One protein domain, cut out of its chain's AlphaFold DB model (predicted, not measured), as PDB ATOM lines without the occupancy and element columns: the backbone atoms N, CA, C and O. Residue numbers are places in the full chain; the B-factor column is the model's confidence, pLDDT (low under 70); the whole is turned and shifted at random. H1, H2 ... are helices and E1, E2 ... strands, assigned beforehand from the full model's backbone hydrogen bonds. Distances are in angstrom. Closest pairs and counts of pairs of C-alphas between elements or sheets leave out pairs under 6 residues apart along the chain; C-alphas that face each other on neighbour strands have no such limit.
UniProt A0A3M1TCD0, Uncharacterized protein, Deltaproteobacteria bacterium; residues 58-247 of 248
ATOM      1  N   THR A  58      25.187 -23.141 -35.025       95.44
ATOM      2  CA  THR A  58      24.603 -21.798 -35.139       95.44
ATOM      3  C   THR A  58      23.992 -21.607 -36.526       95.44
ATOM      4  O   THR A  58      24.631 -21.930 -37.526       95.44
ATOM      5  N   LEU A  59      22.774 -21.069 -36.583       96.56
ATOM      6  CA  LEU A  59      22.114 -20.593 -37.796       96.56
ATOM      7  C   LEU A  59      21.996 -19.068 -37.718       96.56
ATOM      8  O   LEU A  59      21.384 -18.531 -36.795       96.56
ATOM      9  N   ARG A  60      22.588 -18.369 -38.679       97.94
ATOM     10  CA  ARG A  60      22.497 -16.921 -38.851       97.94
ATOM     11  C   ARG A  60      21.460 -16.651 -39.921       97.94
ATOM     12  O   ARG A  60      21.637 -17.090 -41.051       97.94
ATOM     13  N   LEU A  61      20.403 -15.942 -39.569       98.00
ATOM     14  CA  LEU A  61      19.261 -15.729 -40.446       98.00
ATOM     15  C   LEU A  61      19.011 -14.238 -40.613       98.00
ATOM     16  O   LEU A  61      19.205 -13.478 -39.668       98.00
ATOM     17  N   ASN A  62      18.538 -13.830 -41.784       98.31
ATOM     18  CA  ASN A  62      17.931 -12.515 -41.960       98.31
ATOM     19  C   ASN A  62      16.415 -12.702 -41.970       98.31
ATOM     20  O   ASN A  62      15.883 -13.294 -42.908       98.31
ATOM     21  N   LEU A  63      15.729 -12.229 -40.933       98.50
ATOM     22  CA  LEU A  63      14.274 -12.277 -40.852       98.50
ATOM     23  C   LEU A  63      13.705 -10.899 -41.181       98.50
ATOM     24  O   LEU A  63      14.046  -9.929 -40.515       98.50
ATOM     25  N   THR A  64      12.807 -10.826 -42.157       98.69
ATOM     26  CA  THR A  64      11.968  -9.647 -42.402       98.69
ATOM     27  C   THR A  64      10.567  -9.913 -41.874       98.69
ATOM     28  O   THR A  64       9.955 -10.906 -42.251       98.69
ATOM     29  N   VAL A  65      10.055  -9.049 -41.000       98.38
ATOM     30  CA  VAL A  65       8.752  -9.199 -40.345       98.38
ATOM     31  C   VAL A  65       7.797  -8.105 -40.803       98.38
ATOM     32  O   VAL A  65       8.075  -6.913 -40.652       98.38
ATOM     33  N   SER A  66       6.632  -8.526 -41.281       98.38
ATOM     34  CA  SER A  66       5.434  -7.703 -41.408       98.38
ATOM     35  C   SER A  66       4.370  -8.273 -40.473       98.38
ATOM     36  O   SER A  66       3.801  -9.321 -40.732       98.38
ATOM     37  N   ASN A  67       4.135  -7.629 -39.339       97.56
ATOM     38  CA  ASN A  67       3.162  -8.054 -38.345       97.56
ATOM     39  C   ASN A  67       2.080  -6.982 -38.228       97.56
ATOM     40  O   ASN A  67       2.271  -5.969 -37.549       97.56
ATOM     41  N   GLU A  68       0.955  -7.208 -38.905       95.62
ATOM     42  CA  GLU A  68      -0.160  -6.261 -38.976       95.62
ATOM     43  C   GLU A  68      -0.780  -6.027 -37.596       95.62
ATOM     44  O   GLU A  68      -1.028  -4.882 -37.219       95.62
ATOM     45  N   ALA A  69      -0.921  -7.083 -36.788       91.50
ATOM     46  CA  ALA A  69      -1.423  -6.989 -35.417       91.50
ATOM     47  C   ALA A  69      -0.557  -6.077 -34.526       91.50
ATOM     48  O   ALA A  69      -1.049  -5.430 -33.597       91.50
ATOM     49  N   ALA A  70       0.746  -6.006 -34.808       91.94
ATOM     50  CA  ALA A  70       1.694  -5.127 -34.137       91.94
ATOM     51  C   ALA A  70       1.965  -3.815 -34.900       91.94
ATOM     52  O   ALA A  70       2.754  -3.003 -34.416       91.94
ATOM     53  N   GLY A  71       1.354  -3.573 -36.061       95.31
ATOM     54  CA  GLY A  71       1.646  -2.405 -36.900       95.31
ATOM     55  C   GLY A  71       3.117  -2.306 -37.331       95.31
ATOM     56  O   GLY A  71       3.651  -1.203 -37.437       95.31
ATOM     57  N   VAL A  72       3.789  -3.443 -37.516       95.94
ATOM     58  CA  VAL A  72       5.182  -3.525 -37.980       95.94
ATOM     59  C   VAL A  72       5.178  -3.972 -39.433       95.94
ATOM     60  O   VAL A  72       4.548  -4.971 -39.753       95.94
ATOM     61  N   PHE A  73       5.896  -3.275 -40.313       97.06
ATOM     62  CA  PHE A  73       5.892  -3.567 -41.748       97.06
ATOM     63  C   PHE A  73       7.320  -3.583 -42.291       97.06
ATOM     64  O   PHE A  73       8.016  -2.571 -42.224       97.06
ATOM     65  N   GLY A  74       7.757  -4.731 -42.816       97.06
ATOM     66  CA  GLY A  74       9.063  -4.879 -43.459       97.06
ATOM     67  C   GLY A  74      10.273  -4.668 -42.541       97.06
ATOM     68  O   GLY A  74      11.326  -4.256 -43.020       97.06
ATOM     69  N   HIS A  75      10.153  -4.919 -41.234       97.38
ATOM     70  CA  HIS A  75      11.293  -4.791 -40.327       97.38
ATOM     71  C   HIS A  75      12.263  -5.957 -40.516       97.38
ATOM     72  O   HIS A  75      11.883  -7.104 -40.288       97.38
ATOM     73  N   THR A  76      13.516  -5.679 -40.873       97.75
ATOM     74  CA  THR A  76      14.541  -6.713 -41.047       97.75
ATOM     75  C   THR A  76      15.506  -6.760 -39.869       97.75
ATOM     76  O   THR A  76      16.112  -5.752 -39.513       97.75
ATOM     77  N   GLU A  77      15.721  -7.960 -39.334       96.31
ATOM     78  CA  GLU A  77      16.677  -8.223 -38.266       96.31
ATOM     79  C   GLU A  77      17.536  -9.453 -38.563       96.31
ATOM     80  O   GLU A  77      17.076 -10.463 -39.104       96.31
ATOM     81  N   ARG A  78      18.814  -9.374 -38.180       97.62
ATOM     82  CA  ARG A  78      19.729 -10.507 -38.251       97.62
ATOM     83  C   ARG A  78      19.647 -11.313 -36.959       97.62
ATOM     84  O   ARG A  78      20.097 -10.859 -35.912       97.62
ATOM     85  N   LEU A  79      19.136 -12.531 -37.055       97.50
ATOM     86  CA  LEU A  79      18.973 -13.444 -35.929       97.50
ATOM     87  C   LEU A  79      20.113 -14.459 -35.866       97.50
ATOM     88  O   LEU A  79      20.653 -14.890 -36.887       97.50
ATOM     89  N   MET A  80      20.453 -14.870 -34.647       97.25
ATOM     90  CA  MET A  80      21.352 -15.988 -34.376       97.25
ATOM     91  C   MET A  80      20.592 -17.027 -33.561       97.25
ATOM     92  O   MET A  80      20.210 -16.766 -32.422       97.25
ATOM     93  N   LEU A  81      20.361 -18.195 -34.155       96.81
ATOM     94  CA  LEU A  81      19.733 -19.333 -33.497       96.81
ATOM     95  C   LEU A  81      20.791 -20.388 -33.201       96.81
ATOM     96  O   LEU A  81      21.519 -20.819 -34.093       96.81
ATOM     97  N   GLU A  82      20.860 -20.824 -31.953       94.50
ATOM     98  CA  GLU A  82      21.678 -21.964 -31.557       94.50
ATOM     99  C   GLU A  82      20.820 -23.224 -31.562       94.50
ATOM    100  O   GLU A  82      19.713 -23.227 -31.031       94.50
ATOM    101  N   ARG A  83      21.350 -24.294 -32.154       93.38
ATOM    102  CA  ARG A  83      20.825 -25.649 -32.028       93.38
ATOM    103  C   ARG A  83      21.797 -26.471 -31.197       93.38
ATOM    104  O   ARG A  83      22.887 -26.792 -31.681       93.38
ATOM    105  N   ARG A  84      21.408 -26.815 -29.973       91.56
ATOM    106  CA  ARG A  84      22.209 -27.654 -29.068       91.56
ATOM    107  C   ARG A  84      22.087 -29.134 -29.412       91.56
ATOM    108  O   ARG A  84      21.160 -29.562 -30.107       91.56
ATOM    109  N   ALA A  85      23.013 -29.938 -28.899       88.75
ATOM    110  CA  ALA A  85      22.924 -31.387 -28.996       88.75
ATOM    111  C   ALA A  85      21.601 -31.878 -28.370       88.75
ATOM    112  O   ALA A  85      21.270 -31.529 -27.241       88.75
ATOM    113  N   GLY A  86      20.824 -32.666 -29.119       86.88
ATOM    114  CA  GLY A  86      19.506 -33.149 -28.686       86.88
ATOM    115  C   GLY A  86      18.341 -32.179 -28.922       86.88
ATOM    116  O   GLY A  86      17.189 -32.585 -28.796       86.88
ATOM    117  N   GLU A  87      18.602 -30.934 -29.330       90.06
ATOM    118  CA  GLU A  87      17.553 -29.994 -29.726       90.06
ATOM    119  C   GLU A  87      17.036 -30.325 -31.133       90.06
ATOM    120  O   GLU A  87      17.802 -30.490 -32.098       90.06
ATOM    121  N   SER A  88      15.713 -30.444 -31.264       93.94
ATOM    122  CA  SER A  88      15.078 -30.711 -32.554       93.94
ATOM    123  C   SER A  88      15.129 -29.472 -33.447       93.94
ATOM    124  O   SER A  88      15.077 -28.336 -32.974       93.94
ATOM    125  N   GLY A  89      15.196 -29.680 -34.765       94.88
ATOM    126  CA  GLY A  89      15.065 -28.569 -35.711       94.88
ATOM    127  C   GLY A  89      13.706 -27.870 -35.583       94.88
ATOM    128  O   GLY A  89      13.647 -26.649 -35.679       94.88
ATOM    129  N   ALA A  90      12.643 -28.609 -35.240       96.06
ATOM    130  CA  ALA A  90      11.323 -28.052 -34.962       96.06
ATOM    131  C   ALA A  90      11.338 -27.054 -33.791       96.06
ATOM    132  O   ALA A  90      10.661 -26.032 -33.856       96.06
ATOM    133  N   HIS A  91      12.134 -27.290 -32.739       97.00
ATOM    134  CA  HIS A  91      12.287 -26.326 -31.637       97.00
ATOM    135  C   HIS A  91      12.967 -25.037 -32.100       97.00
ATOM    136  O   HIS A  91      12.502 -23.942 -31.789       97.00
ATOM    137  N   VAL A  92      14.015 -25.161 -32.916       97.06
ATOM    138  CA  VAL A  92      14.707 -24.013 -33.523       97.06
ATOM    139  C   VAL A  92      13.781 -23.240 -34.470       97.06
ATOM    140  O   VAL A  92      13.732 -22.012 -34.418       97.06
ATOM    141  N   ALA A  93      12.990 -23.942 -35.286       97.69
ATOM    142  CA  ALA A  93      11.986 -23.341 -36.160       97.69
ATOM    143  C   ALA A  93      10.895 -22.615 -35.353       97.69
ATOM    144  O   ALA A  93      10.529 -21.490 -35.689       97.69
ATOM    145  N   MET A  94      10.424 -23.197 -34.244       98.19
ATOM    146  CA  MET A  94       9.478 -22.530 -33.346       98.19
ATOM    147  C   MET A  94      10.054 -21.244 -32.746       98.19
ATOM    148  O   MET A  94       9.311 -20.272 -32.648       98.19
ATOM    149  N   LYS A  95      11.350 -21.187 -32.404       98.38
ATOM    150  CA  LYS A  95      11.992 -19.942 -31.937       98.38
ATOM    151  C   LYS A  95      11.942 -18.841 -32.994       98.38
ATOM    152  O   LYS A  95      11.600 -17.708 -32.666       98.38
ATOM    153  N   LEU A  96      12.244 -19.177 -34.251       98.31
ATOM    154  CA  LEU A  96      12.167 -18.238 -35.374       98.31
ATOM    155  C   LEU A  96      10.741 -17.708 -35.569       98.31
ATOM    156  O   LEU A  96      10.526 -16.498 -35.629       98.31
ATOM    157  N   LEU A  97       9.764 -18.616 -35.622       98.31
ATOM    158  CA  LEU A  97       8.355 -18.271 -35.803       98.31
ATOM    159  C   LEU A  97       7.819 -17.445 -34.626       98.31
ATOM    160  O   LEU A  97       7.124 -16.452 -34.826       98.31
ATOM    161  N   ALA A  98       8.179 -17.814 -33.394       98.44
ATOM    162  CA  ALA A  98       7.835 -17.062 -32.194       98.44
ATOM    163  C   ALA A  98       8.434 -15.651 -32.224       98.44
ATOM    164  O   ALA A  98       7.754 -14.699 -31.843       98.44
ATOM    165  N   TYR A  99       9.671 -15.500 -32.710       98.56
ATOM    166  CA  TYR A  99      10.316 -14.196 -32.821       98.56
ATOM    167  C   TYR A  99       9.494 -13.234 -33.672       98.56
ATOM    168  O   TYR A  99       9.173 -12.138 -33.221       98.56
ATOM    169  N   GLY A 100       9.101 -13.647 -34.878       97.69
ATOM    170  CA  GLY A 100       8.310 -12.778 -35.743       97.69
ATOM    171  C   GLY A 100       6.854 -12.608 -35.271       97.69
ATOM    172  O   GLY A 100       6.297 -11.516 -35.396       97.69
ATOM    173  N   LEU A 101       6.244 -13.643 -34.672       97.69
ATOM    174  CA  LEU A 101       4.859 -13.589 -34.185       97.69
ATOM    175  C   LEU A 101       4.717 -12.585 -33.036       97.69
ATOM    176  O   LEU A 101       3.719 -11.873 -32.948       97.69
ATOM    177  N   PHE A 102       5.732 -12.508 -32.174       97.31
ATOM    178  CA  PHE A 102       5.769 -11.617 -31.014       97.31
ATOM    179  C   PHE A 102       6.718 -10.435 -31.189       97.31
ATOM    180  O   PHE A 102       7.083  -9.806 -30.188       97.31
ATOM    181  N   TYR A 103       7.116 -10.139 -32.428       96.62
ATOM    182  CA  TYR A 103       8.122  -9.128 -32.702       96.62
ATOM    183  C   TYR A 103       7.762  -7.792 -32.044       96.62
ATOM    184  O   TYR A 103       6.644  -7.279 -32.131       96.62
ATOM    185  N   SER A 104       8.747  -7.250 -31.343       92.88
ATOM    186  CA  SER A 104       8.680  -6.001 -30.605       92.88
ATOM    187  C   SER A 104      10.104  -5.598 -30.273       92.88
ATOM    188  O   SER A 104      10.941  -6.458 -29.993       92.88
ATOM    189  N   GLU A 105      10.358  -4.295 -30.184       88.25
ATOM    190  CA  GLU A 105      11.621  -3.802 -29.642       88.25
ATOM    191  C   GLU A 105      11.908  -4.431 -28.270       88.25
ATOM    192  O   GLU A 105      11.005  -4.618 -27.441       88.25
ATOM    193  N   GLY A 106      13.173  -4.794 -28.054       90.12
ATOM    194  CA  GLY A 106      13.648  -5.426 -26.825       90.12
ATOM    195  C   GLY A 106      13.365  -6.927 -26.706       90.12
ATOM    196  O   GLY A 106      13.693  -7.497 -25.662       90.12
ATOM    197  N   LEU A 107      12.769  -7.570 -27.720       96.81
ATOM    198  CA  LEU A 107      12.682  -9.029 -27.795       96.81
ATOM    199  C   LEU A 107      14.072  -9.613 -28.080       96.81
ATOM    200  O   LEU A 107      14.800  -9.139 -28.942       96.81
ATOM    201  N   CYS A 108      14.469 -10.631 -27.327       97.00
ATOM    202  CA  CYS A 108      15.770 -11.269 -27.459       97.00
ATOM    203  C   CYS A 108      15.608 -12.783 -27.472       97.00
ATOM    204  O   CYS A 108      14.874 -13.340 -26.654       97.00
ATOM    205  N   ILE A 109      16.354 -13.448 -28.350       97.31
ATOM    206  CA  ILE A 109      16.447 -14.906 -28.383       97.31
ATOM    207  C   ILE A 109      17.434 -15.341 -27.316       97.31
ATOM    208  O   ILE A 109      18.558 -14.846 -27.259       97.31
ATOM    209  N   GLU A 110      16.990 -16.247 -26.452       96.00
ATOM    210  CA  GLU A 110      17.819 -16.884 -25.445       96.00
ATOM    211  C   GLU A 110      18.706 -15.909 -24.648       96.00
ATOM    212  O   GLU A 110      19.909 -16.103 -24.451       96.00
ATOM    213  N   ARG A 111      18.123 -14.817 -24.163       95.44
ATOM    214  CA  ARG A 111      18.839 -13.882 -23.295       95.44
ATOM    215  C   ARG A 111      18.687 -14.293 -21.836       95.44
ATOM    216  O   ARG A 111      17.576 -14.456 -21.337       95.44
ATOM    217  N   ALA A 112      19.804 -14.403 -21.121       93.81
ATOM    218  CA  ALA A 112      19.781 -14.599 -19.674       93.81
ATOM    219  C   ALA A 112      19.267 -13.335 -18.955       93.81
ATOM    220  O   ALA A 112      19.681 -12.219 -19.272       93.81
ATOM    221  N   VAL A 113      18.387 -13.516 -17.965       91.81
ATOM    222  CA  VAL A 113      17.757 -12.423 -17.191       91.81
ATOM    223  C   VAL A 113      17.898 -12.615 -15.673       91.81
ATOM    224  O   VAL A 113      17.001 -12.297 -14.898       91.81
ATOM    225  N   GLY A 114      19.032 -13.170 -15.231       83.94
ATOM    226  CA  GLY A 114      19.379 -13.268 -13.804       83.94
ATOM    227  C   GLY A 114      18.542 -14.273 -12.998       83.94
ATOM    228  O   GLY A 114      18.313 -14.073 -11.806       83.94
ATOM    229  N   GLY A 115      18.042 -15.333 -13.640       84.00
ATOM    230  CA  GLY A 115      17.310 -16.433 -13.003       84.00
ATOM    231  C   GLY A 115      17.904 -17.806 -13.344       84.00
ATOM    232  O   GLY A 115      18.793 -17.889 -14.186       84.00
ATOM    233  N   PRO A 116      17.401 -18.889 -12.720       84.81
ATOM    234  CA  PRO A 116      17.907 -20.250 -12.937       84.81
ATOM    235  C   PRO A 116      17.553 -20.815 -14.320       84.81
ATOM    236  O   PRO A 116      18.114 -21.820 -14.745       84.81
ATOM    237  N   HIS A 117      16.603 -20.190 -15.019       88.38
ATOM    238  CA  HIS A 117      16.150 -20.614 -16.334       88.38
ATOM    239  C   HIS A 117      16.519 -19.573 -17.384       88.38
ATOM    240  O   HIS A 117      16.385 -18.369 -17.157       88.38
ATOM    241  N   LYS A 118      16.950 -20.061 -18.546       92.62
ATOM    242  CA  LYS A 118      17.102 -19.279 -19.767       92.62
ATOM    243  C   LYS A 118      15.791 -19.412 -20.561       92.62
ATOM    244  O   LYS A 118      15.355 -20.549 -20.755       92.62
ATOM    245  N   PRO A 119      15.133 -18.308 -20.940       96.75
ATOM    246  CA  PRO A 119      13.974 -18.350 -21.830       96.75
ATOM    247  C   PRO A 119      14.397 -18.766 -23.240       96.75
ATOM    248  O   PRO A 119      15.549 -18.540 -23.611       96.75
ATOM    249  N   ASP A 120      13.465 -19.271 -24.052       98.00
ATOM    250  CA  ASP A 120      13.703 -19.376 -25.496       98.00
ATOM    251  C   ASP A 120      13.685 -17.982 -26.133       98.00
ATOM    252  O   ASP A 120      14.576 -17.643 -26.912       98.00
ATOM    253  N   LEU A 121      12.709 -17.143 -25.763       98.62
ATOM    254  CA  LEU A 121      12.736 -15.709 -26.045       98.62
ATOM    255  C   LEU A 121      12.253 -14.901 -24.843       98.62
ATOM    256  O   LEU A 121      11.416 -15.342 -24.055       98.62
ATOM    257  N   VAL A 122      12.754 -13.681 -24.712       98.19
ATOM    258  CA  VAL A 122      12.341 -12.763 -23.653       98.19
ATOM    259  C   VAL A 122      12.327 -11.340 -24.156       98.19
ATOM    260  O   VAL A 122      13.271 -10.895 -24.800       98.19
ATOM    261  N   ARG A 123      11.264 -10.612 -23.826       97.44
ATOM    262  CA  ARG A 123      11.242  -9.157 -23.950       97.44
ATOM    263  C   ARG A 123      11.554  -8.550 -22.600       97.44
ATOM    264  O   ARG A 123      10.936  -8.928 -21.599       97.44
ATOM    265  N   VAL A 124      12.481  -7.602 -22.574       94.75
ATOM    266  CA  VAL A 124      12.843  -6.870 -21.357       94.75
ATOM    267  C   VAL A 124      12.438  -5.402 -21.436       94.75
ATOM    268  O   VAL A 124      12.386  -4.826 -22.519       94.75
ATOM    269  N   ASP A 125      12.144  -4.798 -20.286       92.56
ATOM    270  CA  ASP A 125      11.970  -3.349 -20.171       92.56
ATOM    271  C   ASP A 125      13.323  -2.608 -20.243       92.56
ATOM    272  O   ASP A 125      14.399  -3.212 -20.269       92.56
ATOM    273  N   ALA A 126      13.282  -1.272 -20.220       91.31
ATOM    274  CA  ALA A 126      14.479  -0.425 -20.218       91.31
ATOM    275  C   ALA A 126      15.410  -0.652 -19.005       91.31
ATOM    276  O   ALA A 126      16.560  -0.225 -19.023       91.31
ATOM    277  N   ARG A 127      14.932  -1.323 -17.948       90.88
ATOM    278  CA  ARG A 127      15.720  -1.700 -16.763       90.88
ATOM    279  C   ARG A 127      16.264  -3.129 -16.864       90.88
ATOM    280  O   ARG A 127      16.848  -3.625 -15.906       90.88
ATOM    281  N   GLY A 128      16.055  -3.807 -17.993       90.31
ATOM    282  CA  GLY A 128      16.469  -5.188 -18.213       90.31
ATOM    283  C   GLY A 128      15.589  -6.229 -17.515       90.31
ATOM    284  O   GLY A 128      15.982  -7.394 -17.455       90.31
ATOM    285  N   ARG A 129      14.415  -5.851 -16.987       92.12
ATOM    286  CA  ARG A 129      13.499  -6.794 -16.326       92.12
ATOM    287  C   ARG A 129      12.603  -7.479 -17.355       92.12
ATOM    288  O   ARG A 129      12.101  -6.796 -18.247       92.12
ATOM    289  N   PRO A 130      12.362  -8.795 -17.242       95.25
ATOM    290  CA  PRO A 130      11.507  -9.503 -18.185       95.25
ATOM    291  C   PRO A 130      10.052  -9.031 -18.054       95.25
ATOM    292  O   PRO A 130       9.489  -9.038 -16.962       95.25
ATOM    293  N   VAL A 131       9.448  -8.647 -19.180       96.00
ATOM    294  CA  VAL A 131       8.026  -8.265 -19.291       96.00
ATOM    295  C   VAL A 131       7.220  -9.257 -20.127       96.00
ATOM    296  O   VAL A 131       6.003  -9.352 -19.983       96.00
ATOM    297  N   GLN A 132       7.891 -10.041 -20.972       97.38
ATOM    298  CA  GLN A 132       7.302 -11.169 -21.685       97.38
ATOM    299  C   GLN A 132       8.312 -12.311 -21.724       97.38
ATOM    300  O   GLN A 132       9.473 -12.091 -22.068       97.38
ATOM    301  N   TRP A 133       7.871 -13.512 -21.376       98.12
ATOM    302  CA  TRP A 133       8.670 -14.730 -21.382       98.12
ATOM    303  C   TRP A 133       8.062 -15.722 -22.354       98.12
ATOM    304  O   TRP A 133       6.877 -16.022 -22.252       98.12
ATOM    305  N   ILE A 134       8.863 -16.246 -23.273       98.56
ATOM    306  CA  ILE A 134       8.386 -17.129 -24.330       98.56
ATOM    307  C   ILE A 134       9.146 -18.448 -24.253       98.56
ATOM    308  O   ILE A 134      10.378 -18.473 -24.219       98.56
ATOM    309  N   GLU A 135       8.392 -19.539 -24.217       98.00
ATOM    310  CA  GLU A 135       8.894 -20.913 -24.235       98.00
ATOM    311  C   GLU A 135       8.361 -21.623 -25.475       98.00
ATOM    312  O   GLU A 135       7.181 -21.521 -25.803       98.00
ATOM    313  N   CYS A 136       9.213 -22.366 -26.159       97.81
ATOM    314  CA  CYS A 136       8.877 -23.209 -27.292       97.81
ATOM    315  C   CYS A 136       8.887 -24.679 -26.856       97.81
ATOM    316  O   CYS A 136       9.607 -25.089 -25.952       97.81
ATOM    317  N   GLY A 137       8.056 -25.509 -27.480       94.88
ATOM    318  CA  GLY A 137       8.044 -26.942 -27.202       94.88
ATOM    319  C   GLY A 137       7.516 -27.289 -25.805       94.88
ATOM    320  O   GLY A 137       6.442 -26.839 -25.397       94.88
ATOM    321  N   GLN A 138       8.202 -28.189 -25.098       92.19
ATOM    322  CA  GLN A 138       7.726 -28.737 -23.825       92.19
ATOM    323  C   GLN A 138       8.140 -27.863 -22.641       92.19
ATOM    324  O   GLN A 138       9.312 -27.582 -22.434       92.19
ATOM    325  N   VAL A 139       7.161 -27.493 -21.817       95.19
ATOM    326  CA  VAL A 139       7.374 -26.718 -20.592       95.19
ATOM    327  C   VAL A 139       6.417 -27.202 -19.510       95.19
ATOM    328  O   VAL A 139       5.226 -27.407 -19.765       95.19
ATOM    329  N   ALA A 140       6.954 -27.414 -18.312       94.12
ATOM    330  CA  ALA A 140       6.206 -27.883 -17.153       94.12
ATOM    331  C   ALA A 140       5.431 -26.735 -16.480       94.12
ATOM    332  O   ALA A 140       5.877 -25.584 -16.494       94.12
ATOM    333  N   ALA A 141       4.291 -27.048 -15.856       94.25
ATOM    334  CA  ALA A 141       3.477 -26.058 -15.145       94.25
ATOM    335  C   ALA A 141       4.257 -25.411 -13.993       94.25
ATOM    336  O   ALA A 141       4.138 -24.217 -13.745       94.25
ATOM    337  N   GLU A 142       5.104 -26.197 -13.334       95.00
ATOM    338  CA  GLU A 142       5.898 -25.813 -12.175       95.00
ATOM    339  C   GLU A 142       6.928 -24.730 -12.542       95.00
ATOM    340  O   GLU A 142       7.116 -23.778 -11.786       95.00
ATOM    341  N   LYS A 143       7.531 -24.814 -13.742       95.50
ATOM    342  CA  LYS A 143       8.420 -23.765 -14.270       95.50
ATOM    343  C   LYS A 143       7.651 -22.461 -14.486       95.50
ATOM    344  O   LYS A 143       8.132 -21.400 -14.099       95.50
ATOM    345  N   ILE A 144       6.454 -22.530 -15.064       95.69
ATOM    346  CA  ILE A 144       5.626 -21.342 -15.317       95.69
ATOM    347  C   ILE A 144       5.167 -20.712 -14.007       95.69
ATOM    348  O   ILE A 144       5.316 -19.509 -13.824       95.69
ATOM    349  N   GLU A 145       4.686 -21.514 -13.062       94.94
ATOM    350  CA  GLU A 145       4.265 -21.044 -11.744       94.94
ATOM    351  C   GLU A 145       5.424 -20.374 -10.981       94.94
ATOM    352  O   GLU A 145       5.247 -19.332 -10.346       94.94
ATOM    353  N   ALA A 146       6.641 -20.918 -11.090       94.88
ATOM    354  CA  ALA A 146       7.839 -20.296 -10.530       94.88
ATOM    355  C   ALA A 146       8.155 -18.938 -11.187       94.88
ATOM    356  O   ALA A 146       8.495 -17.983 -10.484       94.88
ATOM    357  N   LEU A 147       8.009 -18.822 -12.513       95.31
ATOM    358  CA  LEU A 147       8.201 -17.562 -13.240       95.31
ATOM    359  C   LEU A 147       7.162 -16.506 -12.846       95.31
ATOM    360  O   LEU A 147       7.536 -15.372 -12.549       95.31
ATOM    361  N   LEU A 148       5.880 -16.877 -12.791       93.56
ATOM    362  CA  LEU A 148       4.782 -15.971 -12.436       93.56
ATOM    363  C   LEU A 148       4.922 -15.420 -11.014       93.56
ATOM    364  O   LEU A 148       4.616 -14.248 -10.780       93.56
ATOM    365  N   ARG A 149       5.418 -16.249 -10.087       94.12
ATOM    366  CA  ARG A 149       5.722 -15.867  -8.702       94.12
ATOM    367  C   ARG A 149       6.936 -14.949  -8.605       94.12
ATOM    368  O   ARG A 149       6.931 -14.011  -7.815       94.12
ATOM    369  N   ARG A 150       7.984 -15.225  -9.386       94.25
ATOM    370  CA  ARG A 150       9.224 -14.436  -9.384       94.25
ATOM    371  C   ARG A 150       9.036 -13.059 -10.016       94.25
ATOM    372  O   ARG A 150       9.658 -12.101  -9.566       94.25
ATOM    373  N   TYR A 151       8.214 -12.969 -11.056       93.06
ATOM    374  CA  TYR A 151       8.019 -11.754 -11.839       93.06
ATOM    375  C   TYR A 151       6.524 -11.412 -11.890       93.06
ATOM    376  O   TYR A 151       5.835 -11.924 -12.767       93.06
ATOM    377  N   PRO A 152       5.998 -10.571 -10.982       90.00
ATOM    378  CA  PRO A 152       4.557 -10.309 -10.863       90.00
ATOM    379  C   PRO A 152       3.888  -9.707 -12.108       90.00
ATOM    380  O   PRO A 152       2.719  -9.982 -12.350       90.00
ATOM    381  N   ASP A 153       4.634  -8.967 -12.930       90.56
ATOM    382  CA  ASP A 153       4.108  -8.287 -14.127       90.56
ATOM    383  C   ASP A 153       4.394  -9.047 -15.437       90.56
ATOM    384  O   ASP A 153       4.162  -8.545 -16.534       90.56
ATOM    385  N   LEU A 154       4.943 -10.262 -15.346       94.25
ATOM    386  CA  LEU A 154       5.365 -11.040 -16.508       94.25
ATOM    387  C   LEU A 154       4.174 -11.635 -17.271       94.25
ATOM    388  O   LEU A 154       3.370 -12.360 -16.681       94.25
ATOM    389  N   ALA A 155       4.111 -11.422 -18.582       96.31
ATOM    390  CA  ALA A 155       3.306 -12.255 -19.473       96.31
ATOM    391  C   ALA A 155       4.110 -13.490 -19.908       96.31
ATOM    392  O   ALA A 155       5.302 -13.374 -20.201       96.31
ATOM    393  N   VAL A 156       3.476 -14.662 -19.968       97.06
ATOM    394  CA  VAL A 156       4.109 -15.900 -20.444       97.06
ATOM    395  C   VAL A 156       3.408 -16.384 -21.706       97.06
ATOM    396  O   VAL A 156       2.196 -16.590 -21.706       97.06
ATOM    397  N   ASP A 157       4.175 -16.610 -22.763       97.81
ATOM    398  CA  ASP A 157       3.727 -17.240 -23.998       97.81
ATOM    399  C   ASP A 157       4.373 -18.611 -24.155       97.81
ATOM    400  O   ASP A 157       5.575 -18.780 -23.964       97.81
ATOM    401  N   VAL A 158       3.572 -19.602 -24.525       97.75
ATOM    402  CA  VAL A 158       4.061 -20.954 -24.794       97.75
ATOM    403  C   VAL A 158       3.706 -21.352 -26.215       97.75
ATOM    404  O   VAL A 158       2.534 -21.447 -26.560       97.75
ATOM    405  N   VAL A 159       4.709 -21.624 -27.035       98.06
ATOM    406  CA  VAL A 159       4.559 -22.003 -28.439       98.06
ATOM    407  C   VAL A 159       4.717 -23.512 -28.576       98.06
ATOM    408  O   VAL A 159       5.722 -24.091 -28.167       98.06
ATOM    409  N   LYS A 160       3.707 -24.169 -29.140       96.25
ATOM    410  CA  LYS A 160       3.687 -25.606 -29.426       96.25
ATOM    411  C   LYS A 160       3.791 -25.849 -30.928       96.25
ATOM    412  O   LYS A 160       3.373 -25.018 -31.729       96.25
ATOM    413  N   GLY A 161       4.311 -27.021 -31.289       90.75
ATOM    414  CA  GLY A 161       4.474 -27.413 -32.691       90.75
ATOM    415  C   GLY A 161       3.153 -27.721 -33.397       90.75
ATOM    416  O   GLY A 161       3.069 -27.554 -34.606       90.75
ATOM    417  N   ASP A 162       2.123 -28.133 -32.650       94.19
ATOM    418  CA  ASP A 162       0.824 -28.516 -33.203       94.19
ATOM    419  C   ASP A 162      -0.348 -28.226 -32.246       94.19
ATOM    420  O   ASP A 162      -0.199 -28.143 -31.017       94.19
ATOM    421  N   GLN A 163      -1.546 -28.114 -32.823       94.25
ATOM    422  CA  GLN A 163      -2.788 -27.809 -32.108       94.25
ATOM    423  C   GLN A 163      -3.187 -28.894 -31.087       94.25
ATOM    424  O   GLN A 163      -3.749 -28.582 -30.034       94.25
ATOM    425  N   GLY A 164      -2.899 -30.169 -31.360       94.06
ATOM    426  CA  GLY A 164      -3.214 -31.267 -30.447       94.06
ATOM    427  C   GLY A 164      -2.378 -31.198 -29.167       94.06
ATOM    428  O   GLY A 164      -2.901 -31.348 -28.060       94.06
ATOM    429  N   THR A 165      -1.083 -30.914 -29.306       93.94
ATOM    430  CA  THR A 165      -0.173 -30.674 -28.181       93.94
ATOM    431  C   THR A 165      -0.569 -29.426 -27.400       93.94
ATOM    432  O   THR A 165      -0.577 -29.474 -26.168       93.94
ATOM    433  N   LEU A 166      -0.964 -28.344 -28.080       95.25
ATOM    434  CA  LEU A 166      -1.520 -27.147 -27.443       95.25
ATOM    435  C   LEU A 166      -2.719 -27.477 -26.551       95.25
ATOM    436  O   LEU A 166      -2.709 -27.119 -25.376       95.25
ATOM    437  N   GLY A 167      -3.715 -28.195 -27.076       93.44
ATOM    438  CA  GLY A 167      -4.925 -28.540 -26.325       93.44
ATOM    439  C   GLY A 167      -4.634 -29.378 -25.077       93.44
ATOM    440  O   GLY A 167      -5.078 -29.033 -23.980       93.44
ATOM    441  N   ARG A 168      -3.828 -30.442 -25.216       93.06
ATOM    442  CA  ARG A 168      -3.437 -31.302 -24.080       93.06
ATOM    443  C   ARG A 168      -2.663 -30.532 -23.016       93.06
ATOM    444  O   ARG A 168      -2.906 -30.709 -21.824       93.06
ATOM    445  N   TRP A 169      -1.730 -29.688 -23.446       93.88
ATOM    446  CA  TRP A 169      -0.918 -28.887 -22.542       93.88
ATOM    447  C   TRP A 169      -1.749 -27.813 -21.830       93.88
ATOM    448  O   TRP A 169      -1.645 -27.667 -20.617       93.88
ATOM    449  N   ALA A 170      -2.632 -27.109 -22.540       91.75
ATOM    450  CA  ALA A 170      -3.496 -26.094 -21.944       91.75
ATOM    451  C   ALA A 170      -4.433 -26.701 -20.888       91.75
ATOM    452  O   ALA A 170      -4.580 -26.145 -19.798       91.75
ATOM    453  N   ALA A 171      -5.005 -27.877 -21.170       89.62
ATOM    454  CA  ALA A 171      -5.846 -28.601 -20.222       89.62
ATOM    455  C   ALA A 171      -5.076 -29.060 -18.969       89.62
ATOM    456  O   ALA A 171      -5.617 -29.021 -17.861       89.62
ATOM    457  N   SER A 172      -3.817 -29.488 -19.123       89.31
ATOM    458  CA  SER A 172      -3.007 -29.984 -18.005       89.31
ATOM    459  C   SER A 172      -2.422 -28.863 -17.145       89.31
ATOM    460  O   SER A 172      -2.417 -28.977 -15.917       89.31
ATOM    461  N   VAL A 173      -1.959 -27.779 -17.771       88.31
ATOM    462  CA  VAL A 173      -1.300 -26.655 -17.100       88.31
ATOM    463  C   VAL A 173      -2.309 -25.670 -16.527       88.31
ATOM    464  O   VAL A 173      -2.138 -25.246 -15.388       88.31
ATOM    465  N   GLY A 174      -3.389 -25.349 -17.245       78.94
ATOM    466  CA  GLY A 174      -4.344 -24.313 -16.832       78.94
ATOM    467  C   GLY A 174      -4.931 -24.528 -15.432       78.94
ATOM    468  O   GLY A 174      -5.133 -23.568 -14.699       78.94
ATOM    469  N   ARG A 175      -5.120 -25.787 -15.014       81.56
ATOM    470  CA  ARG A 175      -5.638 -26.145 -13.677       81.56
ATOM    471  C   ARG A 175      -4.627 -25.976 -12.536       81.56
ATOM    472  O   ARG A 175      -5.012 -26.095 -11.379       81.56
ATOM    473  N   ARG A 176      -3.345 -25.782 -12.851       89.25
ATOM    474  CA  ARG A 176      -2.235 -25.730 -11.884       89.25
ATOM    475  C   ARG A 176      -1.686 -24.322 -11.668       89.25
ATOM    476  O   ARG A 176      -0.895 -24.134 -10.752       89.25
ATOM    477  N   LEU A 177      -2.064 -23.368 -12.518       91.06
ATOM    478  CA  LEU A 177      -1.538 -22.008 -12.474       91.06
ATOM    479  C   LEU A 177      -2.335 -21.137 -11.509       91.06
ATOM    480  O   LEU A 177      -3.564 -21.118 -11.560       91.06
ATOM    481  N   SER A 178      -1.634 -20.351 -10.693       90.38
ATOM    482  CA  SER A 178      -2.260 -19.340  -9.830       90.38
ATOM    483  C   SER A 178      -2.774 -18.127 -10.612       90.38
ATOM    484  O   SER A 178      -3.766 -17.513 -10.225       90.38
ATOM    485  N   ALA A 179      -2.134 -17.795 -11.738       90.81
ATOM    486  CA  ALA A 179      -2.495 -16.661 -12.590       90.81
ATOM    487  C   ALA A 179      -2.618 -17.063 -14.077       90.81
ATOM    488  O   ALA A 179      -1.836 -16.604 -14.912       90.81
ATOM    489  N   PRO A 180      -3.608 -17.900 -14.451       91.19
ATOM    490  CA  PRO A 180      -3.752 -18.409 -15.819       91.19
ATOM    491  C   PRO A 180      -4.036 -17.313 -16.859       91.19
ATOM    492  O   PRO A 180      -3.720 -17.493 -18.030       91.19
ATOM    493  N   HIS A 181      -4.573 -16.159 -16.450       90.31
ATOM    494  CA  HIS A 181      -4.812 -15.005 -17.328       90.31
ATOM    495  C   HIS A 181      -3.515 -14.379 -17.874       90.31
ATOM    496  O   HIS A 181      -3.529 -13.755 -18.932       90.31
ATOM    497  N   ARG A 182      -2.378 -14.589 -17.195       93.44
ATOM    498  CA  ARG A 182      -1.046 -14.122 -17.619       93.44
ATOM    499  C   ARG A 182      -0.331 -15.096 -18.552       93.44
ATOM    500  O   ARG A 182       0.781 -14.804 -18.987       93.44
ATOM    501  N   VAL A 183      -0.941 -16.247 -18.842       95.44
ATOM    502  CA  VAL A 183      -0.351 -17.298 -19.671       95.44
ATOM    503  C   VAL A 183      -1.180 -17.477 -20.930       95.44
ATOM    504  O   VAL A 183      -2.379 -17.740 -20.873       95.44
ATOM    505  N   ARG A 184      -0.523 -17.360 -22.078       95.31
ATOM    506  CA  ARG A 184      -1.092 -17.631 -23.395       95.31
ATOM    507  C   ARG A 184      -0.326 -18.782 -24.014       95.31
ATOM    508  O   ARG A 184       0.876 -18.932 -23.799       95.31
ATOM    509  N   ALA A 185      -1.011 -19.595 -24.792       95.62
ATOM    510  CA  ALA A 185      -0.371 -20.646 -25.546       95.62
ATOM    511  C   ALA A 185      -0.827 -20.631 -26.991       95.62
ATOM    512  O   ALA A 185      -1.975 -20.319 -27.300       95.62
ATOM    513  N   TRP A 186       0.108 -20.973 -27.859       97.62
ATOM    514  CA  TRP A 186       0.019 -20.802 -29.293       97.62
ATOM    515  C   TRP A 186       0.456 -22.088 -29.975       97.62
ATOM    516  O   TRP A 186       1.309 -22.812 -29.460       97.62
ATOM    517  N   ALA A 187      -0.108 -22.371 -31.136       97.62
ATOM    518  CA  ALA A 187       0.391 -23.396 -32.033       97.62
ATOM    519  C   ALA A 187       0.169 -22.981 -33.474       97.62
ATOM    520  O   ALA A 187      -0.812 -22.307 -33.788       97.62
ATOM    521  N   PHE A 188       1.050 -23.444 -34.345       97.25
ATOM    522  CA  PHE A 188       0.862 -23.319 -35.778       97.25
ATOM    523  C   PHE A 188       0.105 -24.541 -36.296       97.25
ATOM    524  O   PHE A 188       0.258 -25.657 -35.794       97.25
ATOM    525  N   GLY A 189      -0.754 -24.311 -37.282       94.94
ATOM    526  CA  GLY A 189      -1.380 -25.359 -38.065       94.94
ATOM    527  C   GLY A 189      -0.340 -26.167 -38.852       94.94
ATOM    528  O   GLY A 189       0.851 -25.829 -38.881       94.94
ATOM    529  N   PRO A 190      -0.772 -27.254 -39.504       94.56
ATOM    530  CA  PRO A 190       0.117 -28.054 -40.334       94.56
ATOM    531  C   PRO A 190       0.709 -27.217 -41.479       94.56
ATOM    532  O   PRO A 190       0.090 -26.263 -41.943       94.56
ATOM    533  N   GLY A 191       1.894 -27.605 -41.960       93.00
ATOM    534  CA  GLY A 191       2.519 -26.997 -43.143       93.00
ATOM    535  C   GLY A 191       3.532 -25.883 -42.869       93.00
ATOM    536  O   GLY A 191       4.139 -25.397 -43.818       93.00
ATOM    537  N   LEU A 192       3.764 -25.512 -41.604       95.56
ATOM    538  CA  LEU A 192       4.725 -24.456 -41.260       95.56
ATOM    539  C   LEU A 192       5.951 -24.970 -40.494       95.56
ATOM    540  O   LEU A 192       7.056 -24.893 -41.016       95.56
ATOM    541  N   VAL A 193       5.778 -25.523 -39.286       96.69
ATOM    542  CA  VAL A 193       6.910 -25.858 -38.393       96.69
ATOM    543  C   VAL A 193       7.820 -26.947 -38.970       96.69
ATOM    544  O   VAL A 193       9.024 -26.724 -39.084       96.69
ATOM    545  N   GLU A 194       7.265 -28.106 -39.342       95.62
ATOM    546  CA  GLU A 194       8.058 -29.229 -39.875       95.62
ATOM    547  C   GLU A 194       8.698 -28.894 -41.238       95.62
ATOM    548  O   GLU A 194       9.916 -29.016 -41.355       95.62
ATOM    549  N   PRO A 195       7.967 -28.352 -42.241       95.81
ATOM    550  CA  PRO A 195       8.593 -27.984 -43.514       95.81
ATOM    551  C   PRO A 195       9.685 -26.919 -43.372       95.81
ATOM    552  O   PRO A 195      10.697 -26.979 -44.069       95.81
ATOM    553  N   LEU A 196       9.512 -25.953 -42.464       96.12
ATOM    554  CA  LEU A 196      10.542 -24.957 -42.177       96.12
ATOM    555  C   LEU A 196      11.767 -25.601 -41.520       96.12
ATOM    556  O   LEU A 196      12.891 -25.331 -41.937       96.12
ATOM    557  N   CYS A 197      11.560 -26.470 -40.525       94.50
ATOM    558  CA  CYS A 197      12.621 -27.220 -39.852       94.50
ATOM    559  C   CYS A 197      13.516 -27.974 -40.845       94.50
ATOM    560  O   CYS A 197      14.741 -27.896 -40.739       94.50
ATOM    561  N   ASP A 198      12.917 -28.654 -41.821       94.19
ATOM    562  CA  ASP A 198      13.648 -29.470 -42.795       94.19
ATOM    563  C   ASP A 198      14.471 -28.642 -43.791       94.19
ATOM    564  O   ASP A 198      15.429 -29.140 -44.387       94.19
ATOM    565  N   ARG A 199      14.112 -27.369 -43.983       94.69
ATOM    566  CA  ARG A 199      14.684 -26.502 -45.023       94.69
ATOM    567  C   ARG A 199      15.658 -25.457 -44.495       94.69
ATOM    568  O   ARG A 199      16.508 -24.997 -45.261       94.69
ATOM    569  N   LEU A 200      15.521 -25.069 -43.230       95.00
ATOM    570  CA  LEU A 200      16.257 -23.960 -42.634       95.00
ATOM    571  C   LEU A 200      17.764 -24.253 -42.553       95.00
ATOM    572  O   LEU A 200      18.205 -25.252 -41.979       95.00
ATOM    573  N   ALA A 201      18.572 -23.341 -43.085       95.31
ATOM    574  CA  ALA A 201      20.026 -23.419 -43.088       95.31
ATOM    575  C   ALA A 201      20.688 -22.108 -42.635       95.31
ATOM    576  O   ALA A 201      20.065 -21.052 -42.558       95.31
ATOM    577  N   ASP A 202      21.981 -22.189 -42.310       96.94
ATOM    578  CA  ASP A 202      22.790 -21.016 -41.969       96.94
ATOM    579  C   ASP A 202      22.898 -20.091 -43.188       96.94
ATOM    580  O   ASP A 202      23.150 -20.557 -44.298       96.94
ATOM    581  N   GLY A 203      22.704 -18.791 -42.979       97.31
ATOM    582  CA  GLY A 203      22.715 -17.774 -44.030       97.31
ATOM    583  C   GLY A 203      21.371 -17.543 -44.725       97.31
ATOM    584  O   GLY A 203      21.305 -16.685 -45.603       97.31
ATOM    585  N   ASP A 204      20.308 -18.262 -44.352       97.50
ATOM    586  CA  ASP A 204      19.003 -18.095 -44.992       97.50
ATOM    587  C   ASP A 204      18.372 -16.719 -44.719       97.50
ATOM    588  O   ASP A 204      18.473 -16.146 -43.630       97.50
ATOM    589  N   ALA A 205      17.658 -16.221 -45.728       98.19
ATOM    590  CA  ALA A 205      16.746 -15.093 -45.611       98.19
ATOM    591  C   ALA A 205      15.300 -15.601 -45.588       98.19
ATOM    592  O   ALA A 205      14.926 -16.470 -46.379       98.19
ATOM    593  N   VAL A 206      14.506 -15.057 -44.672       98.25
ATOM    594  CA  VAL A 206      13.113 -15.436 -44.433       98.25
ATOM    595  C   VAL A 206      12.281 -14.166 -44.329       98.25
ATOM    596  O   VAL A 206      12.648 -13.252 -43.592       98.25
ATOM    597  N   THR A 207      11.152 -14.111 -45.024       98.69
ATOM    598  CA  THR A 207      10.151 -13.055 -44.829       98.69
ATOM    599  C   THR A 207       8.934 -13.669 -44.173       98.69
ATOM    600  O   THR A 207       8.462 -14.705 -44.622       98.69
ATOM    601  N   MET A 208       8.431 -13.059 -43.107       98.56
ATOM    602  CA  MET A 208       7.259 -13.536 -42.395       98.56
ATOM    603  C   MET A 208       6.210 -12.440 -42.288       98.56
ATOM    604  O   MET A 208       6.500 -11.334 -41.825       98.56
ATOM    605  N   THR A 209       4.986 -12.788 -42.664       98.69
ATOM    606  CA  THR A 209       3.815 -11.925 -42.568       98.69
ATOM    607  C   THR A 209       2.820 -12.525 -41.582       98.69
ATOM    608  O   THR A 209       2.499 -13.709 -41.672       98.69
ATOM    609  N   VAL A 210       2.337 -11.715 -40.643       98.31
ATOM    610  CA  VAL A 210       1.303 -12.063 -39.659       98.31
ATOM    611  C   VAL A 210       0.103 -11.158 -39.902       98.31
ATOM    612  O   VAL A 210       0.271  -9.938 -39.962       98.31
ATOM    613  N   ASP A 211      -1.081 -11.753 -40.023       97.38
ATOM    614  CA  ASP A 211      -2.324 -11.003 -40.217       97.38
ATOM    615  C   ASP A 211      -2.718 -10.165 -38.990       97.38
ATOM    616  O   ASP A 211      -2.248 -10.372 -37.865       97.38
ATOM    617  N   GLU A 212      -3.635  -9.218 -39.199       94.62
ATOM    618  CA  GLU A 212      -4.165  -8.348 -38.142       94.62
ATOM    619  C   GLU A 212      -4.756  -9.132 -36.954       94.62
ATOM    620  O   GLU A 212      -4.644  -8.718 -35.798       94.62
ATOM    621  N   ALA A 213      -5.365 -10.294 -37.212       93.25
ATOM    622  CA  ALA A 213      -5.997 -11.114 -36.182       93.25
ATOM    623  C   ALA A 213      -5.014 -11.994 -35.386       93.25
ATOM    624  O   ALA A 213      -5.428 -12.612 -34.397       93.25
ATOM    625  N   MET A 214      -3.745 -12.087 -35.804       95.12
ATOM    626  CA  MET A 214      -2.810 -13.142 -35.388       95.12
ATOM    627  C   MET A 214      -3.415 -14.551 -35.527       95.12
ATOM    628  O   MET A 214      -3.215 -15.413 -34.666       95.12
ATOM    629  N   GLY A 215      -4.220 -14.759 -36.566       96.25
ATOM    630  CA  GLY A 215      -4.880 -16.013 -36.910       96.25
ATOM    631  C   GLY A 215      -4.217 -16.741 -38.077       96.25
ATOM    632  O   GLY A 215      -4.488 -17.930 -38.265       96.25
ATOM    633  N   GLN A 216      -3.349 -16.072 -38.836       97.44
ATOM    634  CA  GLN A 216      -2.637 -16.627 -39.985       97.44
ATOM    635  C   GLN A 216      -1.209 -16.089 -40.074       97.44
ATOM    636  O   GLN A 216      -0.933 -14.931 -39.758       97.44
ATOM    637  N   VAL A 217      -0.304 -16.952 -40.530       98.00
ATOM    638  CA  VAL A 217       1.083 -16.596 -40.838       98.00
ATOM    639  C   VAL A 217       1.445 -17.114 -42.219       98.00
ATOM    640  O   VAL A 217       1.148 -18.264 -42.551       98.00
ATOM    641  N   TRP A 218       2.143 -16.280 -42.982       98.44
ATOM    642  CA  TRP A 218       2.825 -16.641 -44.221       98.44
ATOM    643  C   TRP A 218       4.321 -16.451 -44.039       98.44
ATOM    644  O   TRP A 218       4.759 -15.507 -43.381       98.44
ATOM    645  N   LEU A 219       5.102 -17.354 -44.608       98.19
ATOM    646  CA  LEU A 219       6.547 -17.344 -44.532       98.19
ATOM    647  C   LEU A 219       7.116 -17.647 -45.912       98.19
ATOM    648  O   LEU A 219       6.989 -18.763 -46.408       98.19
ATOM    649  N   ASP A 220       7.766 -16.656 -46.507       98.38
ATOM    650  CA  ASP A 220       8.483 -16.806 -47.763       98.38
ATOM    651  C   ASP A 220       9.926 -17.222 -47.478       98.38
ATOM    652  O   ASP A 220      10.685 -16.529 -46.791       98.38
ATOM    653  N   HIS A 221      10.314 -18.374 -48.019       97.19
ATOM    654  CA  HIS A 221      11.646 -18.948 -47.873       97.19
ATOM    655  C   HIS A 221      12.054 -19.633 -49.173       97.19
ATOM    656  O   HIS A 221      11.370 -20.523 -49.670       97.19
ATOM    657  N   ARG A 222      13.187 -19.201 -49.746       95.38
ATOM    658  CA  ARG A 222      13.774 -19.772 -50.977       95.38
ATOM    659  C   ARG A 222      12.805 -19.851 -52.171       95.38
ATOM    660  O   ARG A 222      12.861 -20.790 -52.956       95.38
ATOM    661  N   GLY A 223      11.951 -18.838 -52.322       94.81
ATOM    662  CA  GLY A 223      10.990 -18.740 -53.426       94.81
ATOM    663  C   GLY A 223       9.713 -19.559 -53.230       94.81
ATOM    664  O   GLY A 223       8.886 -19.603 -54.135       94.81
ATOM    665  N   GLU A 224       9.536 -20.177 -52.062       96.88
ATOM    666  CA  GLU A 224       8.311 -20.872 -51.687       96.88
ATOM    667  C   GLU A 224       7.646 -20.194 -50.489       96.88
ATOM    668  O   GLU A 224       8.322 -19.759 -49.555       96.88
ATOM    669  N   THR A 225       6.315 -20.150 -50.502       98.00
ATOM    670  CA  THR A 225       5.514 -19.634 -49.391       98.00
ATOM    671  C   THR A 225       4.973 -20.801 -48.572       98.00
ATOM    672  O   THR A 225       4.172 -21.602 -49.056       98.00
ATOM    673  N   LEU A 226       5.392 -20.886 -47.313       97.88
ATOM    674  CA  LEU A 226       4.754 -21.709 -46.293       97.88
ATOM    675  C   LEU A 226       3.668 -20.880 -45.606       97.88
ATOM    676  O   LEU A 226       3.835 -19.682 -45.397       97.88
ATOM    677  N   SER A 227       2.562 -21.499 -45.211       97.19
ATOM    678  CA  SER A 227       1.513 -20.794 -44.470       97.19
ATOM    679  C   SER A 227       0.809 -21.716 -43.496       97.19
ATOM    680  O   SER A 227       0.640 -22.900 -43.789       97.19
ATOM    681  N   ALA A 228       0.354 -21.173 -42.371       97.69
ATOM    682  CA  ALA A 228      -0.480 -21.910 -41.433       97.69
ATOM    683  C   ALA A 228      -1.384 -20.992 -40.611       97.69
ATOM    684  O   ALA A 228      -1.023 -19.859 -40.282       97.69
ATOM    685  N   SER A 229      -2.517 -21.559 -40.189       97.56
ATOM    686  CA  SER A 229      -3.353 -20.969 -39.150       97.56
ATOM    687  C   SER A 229      -2.613 -20.919 -37.821       97.56
ATOM    688  O   SER A 229      -1.844 -21.817 -37.483       97.56
ATOM    689  N   VAL A 230      -2.890 -19.894 -37.030       97.50
ATOM    690  CA  VAL A 230      -2.394 -19.763 -35.664       97.50
ATOM    691  C   VAL A 230      -3.535 -20.072 -34.706       97.50
ATOM    692  O   VAL A 230      -4.595 -19.448 -34.715       97.50
ATOM    693  N   HIS A 231      -3.318 -21.069 -33.862       96.69
ATOM    694  CA  HIS A 231      -4.258 -21.501 -32.841       96.69
ATOM    695  C   HIS A 231      -3.812 -20.972 -31.488       96.69
ATOM    696  O   HIS A 231      -2.623 -20.980 -31.176       96.69
ATOM    697  N   ARG A 232      -4.775 -20.572 -30.657       94.12
ATOM    698  CA  ARG A 232      -4.523 -20.076 -29.303       94.12
ATOM    699  C   ARG A 232      -5.315 -20.852 -28.259       94.12
ATOM    700  O   ARG A 232      -6.448 -21.259 -28.511       94.12
ATOM    701  N   ALA A 233      -4.727 -21.024 -27.084       89.31
ATOM    702  CA  ALA A 233      -5.375 -21.535 -25.882       89.31
ATOM    703  C   ALA A 233      -4.832 -20.801 -24.648       89.31
ATOM    704  O   ALA A 233      -3.731 -20.257 -24.690       89.31
ATOM    705  N   LEU A 234      -5.588 -20.825 -23.543       81.62
ATOM    706  CA  LEU A 234      -5.354 -19.980 -22.360       81.62
ATOM    707  C   LEU A 234      -5.380 -18.465 -22.678       81.62
ATOM    708  O   LEU A 234      -5.382 -18.044 -23.835       81.62
ATOM    709  N   GLY A 235      -5.472 -17.643 -21.633       64.19
ATOM    710  CA  GLY A 235      -5.764 -16.207 -21.716       64.19
ATOM    711  C   GLY A 235      -7.147 -15.853 -21.143       64.19
ATOM    712  O   GLY A 235      -7.972 -16.728 -20.909       64.19
ATOM    713  N   ALA A 236      -7.449 -14.586 -20.862       50.12
ATOM    714  CA  ALA A 236      -6.980 -13.414 -21.598       50.12
ATOM    715  C   ALA A 236      -6.305 -12.346 -20.730       50.12
ATOM    716  O   ALA A 236      -6.630 -12.205 -19.556       50.12
ATOM    717  N   VAL A 237      -5.515 -11.491 -21.384       42.41
ATOM    718  CA  VAL A 237      -5.657 -10.052 -21.150       42.41
ATOM    719  C   VAL A 237      -5.753  -9.356 -22.503       42.41
ATOM    720  O   VAL A 237      -4.861  -9.463 -23.346       42.41
ATOM    721  N   SER A 238      -6.885  -8.696 -22.728       39.75
ATOM    722  CA  SER A 238      -7.165  -7.829 -23.866       39.75
ATOM    723  C   SER A 238      -6.294  -6.580 -23.805       39.75
ATOM    724  O   SER A 238      -6.777  -5.486 -23.534       39.75
ATOM    725  N   ALA A 239      -5.006  -6.715 -24.075       36.53
ATOM    726  CA  ALA A 239      -4.176  -5.549 -24.273       36.53
ATOM    727  C   ALA A 239      -4.385  -5.044 -25.701       36.53
ATOM    728  O   ALA A 239      -3.705  -5.449 -26.644       36.53
ATOM    729  N   ARG A 240      -5.351  -4.134 -25.861       39.38
ATOM    730  CA  ARG A 240      -5.247  -3.163 -26.947       39.38
ATOM    731  C   ARG A 240      -4.001  -2.335 -26.688       39.38
ATOM    732  O   ARG A 240      -3.814  -1.792 -25.601       39.38
ATOM    733  N   ARG A 241      -3.170  -2.208 -27.713       39.47
ATOM    734  CA  ARG A 241      -2.075  -1.250 -27.726       39.47
ATOM    735  C   ARG A 241      -2.689   0.149 -27.808       39.47
ATOM    736  O   ARG A 241      -3.163   0.548 -28.865       39.47
ATOM    737  N   VAL A 242      -2.691   0.895 -26.706       39.50
ATOM    738  CA  VAL A 242      -2.961   2.341 -26.723       39.50
ATOM    739  C   VAL A 242      -1.659   3.038 -26.344       39.50
ATOM    740  O   VAL A 242      -1.150   2.858 -25.241       39.50
ATOM    741  N   GLY A 243      -1.062   3.772 -27.285       37.94
ATOM    742  CA  GLY A 243       0.117   4.606 -27.013       37.94
ATOM    743  C   GLY A 243       1.379   3.857 -26.558       37.94
ATOM    744  O   GLY A 243       2.134   4.377 -25.745       37.94
ATOM    745  N   GLY A 244       1.612   2.627 -27.034       36.56
ATOM    746  CA  GLY A 244       2.857   1.891 -26.756       36.56
ATOM    747  C   GLY A 244       2.956   1.242 -25.368       36.56
ATOM    748  O   GLY A 244       4.001   0.681 -25.041       36.56
ATOM    749  N   ARG A 245       1.883   1.253 -24.566       29.56
ATOM    750  CA  ARG A 245       1.829   0.578 -23.260       29.56
ATOM    751  C   ARG A 245       0.834  -0.578 -23.274       29.56
ATOM    752  O   ARG A 245      -0.265  -0.456 -23.808       29.56
ATOM    753  N   TRP A 246       1.228  -1.685 -22.654       40.91
ATOM    754  CA  TRP A 246       0.325  -2.779 -22.309       40.91
ATOM    755  C   TRP A 246      -0.439  -2.348 -21.051       40.91
ATOM    756  O   TRP A 246       0.184  -2.111 -20.014       40.91
ATOM    757  N   LEU A 247      -1.754  -2.162 -21.160       30.11
ATOM    758  CA  LEU A 247      -2.641  -1.987 -20.009       30.11
ATOM    759  C   LEU A 247      -3.305  -3.335 -19.676       30.11
ATOM    760  O   LEU A 247      -3.478  -4.142 -20.597       30.11
TER     761      LEU A 247
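Overview. This is residues 58 to 247 of the 248 residues of an uncharacterized protein of Deltaproteobacteria bacterium (UniProt A0A3M1TCD0). A twisted sheet of ten strands curls like part of a barrel round one helix, H1, which fills the hollow of the curl. H2 and H3 cover part of the face away from H1, while the short helix H4 packs on one end of H1, on the same face of the sheet as H1. The printed part has 190 residues with four named helices and ten named strands, in the order E1 E2 H1 E3 E4 E5 H2 E6 H3 E7 H4 E8 E9 E10. The sheet is mixed, in the order E2 E1 E8 E9 E10 E7 E6 E5 E4 E3, and the class is mixed, helices and strands. The whole is compact and rounded, with a radius of gyration of the C-alphas of 15.7 A and spans of 45 by 38 by 31 A.

Arrangement. Strands E1, residues 58 to 67, and E2, residues 72 to 83, form an antiparallel hairpin, with N 63 and O 77 2.9 A apart, within hydrogen-bond range. E1 bends by 52 degrees at residue 64 and E2 by 73 degrees at residue 75. Helix H1, residues 89 to 101, is on the sheet, which curls round it; the closest C-alphas of H1 and E1 are those of Gly 100 and Val 65, 5.8 A apart. E3, residues 107 to 109, E4, residues 121 to 124, and E5, residues 130 to 136, are a meander, each strand the antiparallel neighbour of the one before, with N 122 and O 108 at 2.9 A and N 134 and O 121 at 2.8 A. E2 and E3 are the edge strands; their closest C-alphas, of Leu 81 and Ile 109, are 7.5 A apart. Helix H2, residues 141 to 150, lies over E6, residues 155 to 160, at a height over the sheet of 10.1 A, and runs along the strands at 16 degrees to E6 on the local plane; their closest C-alphas are those of Ile 144 and Val 156, 7.6 A apart. Helix H3, residues 163 to 174, lies over E7, residues 183 to 188, and only just not over E6, where 2 of its C-alphas fall; its height is 8.8 A and its closest C-alphas to E7 are those of Gln 163 and Ala 187, 5.4 A. E5, H2, E6 and E6, H3, E7 are strand-helix-strand units, two parallel neighbour strands with a helix between, with right-handed crossovers; N 157 and O 133 are 2.8 A apart, as are N 186 and O 158. H2 and H3 are close but not clearly touching. Helix H4, residues 193 to 199, touches residues 89 to 94 of H1 alone, closest at the C-alphas of Cys 197 and Gly 89, 5.0 A, in a steep tilt of 68 degrees, only just short of about perpendicular. With H2 and H3 on one face and H1 and H4 on the other, there are three layers, helices on both faces of a sheet. E8, residues 205 to 210, E9, residues 216 to 221, and E10, residues 224 to 233, are a second meander, with N 209 and O 218 at 2.8 A and N 219 and O 226 at 2.8 A. E8 is parallel to E1, with N 208 and O 64 at 2.8 A. E10 pairs in a staggered way, with E9 over residues 224 to 229 and with E7 over residues 230 to 233, where N 231 and O 187 are 2.8 A apart. In H1, H2, H3 and H4 every O i to N i+4 pair is within hydrogen-bond range.

Along the chain. E1 begins at C-alpha 58, (24.603, -21.798, -35.139), and measures 25.7 A from first to last C-alpha; E2 measures 27.7 A. H1 measures 18.2 A and ends at C-alpha 101, (4.859, -13.589, -34.185). H3 measures 15.7 A. E10, 29.2 A, ends at C-alpha 233, (-5.375, -21.535, -25.882).

Size, cuts and confidence. The two C-alphas farthest apart, of Ser 178 and Gly 223, are 45.6 A from each other. The printed part has no cut. The link from E3 to E4 is long, with 11 residues. Residues 234 to 247 hold no named element. The mean pLDDT of the printed part is 91.1; residues 235 to 247 are under 70.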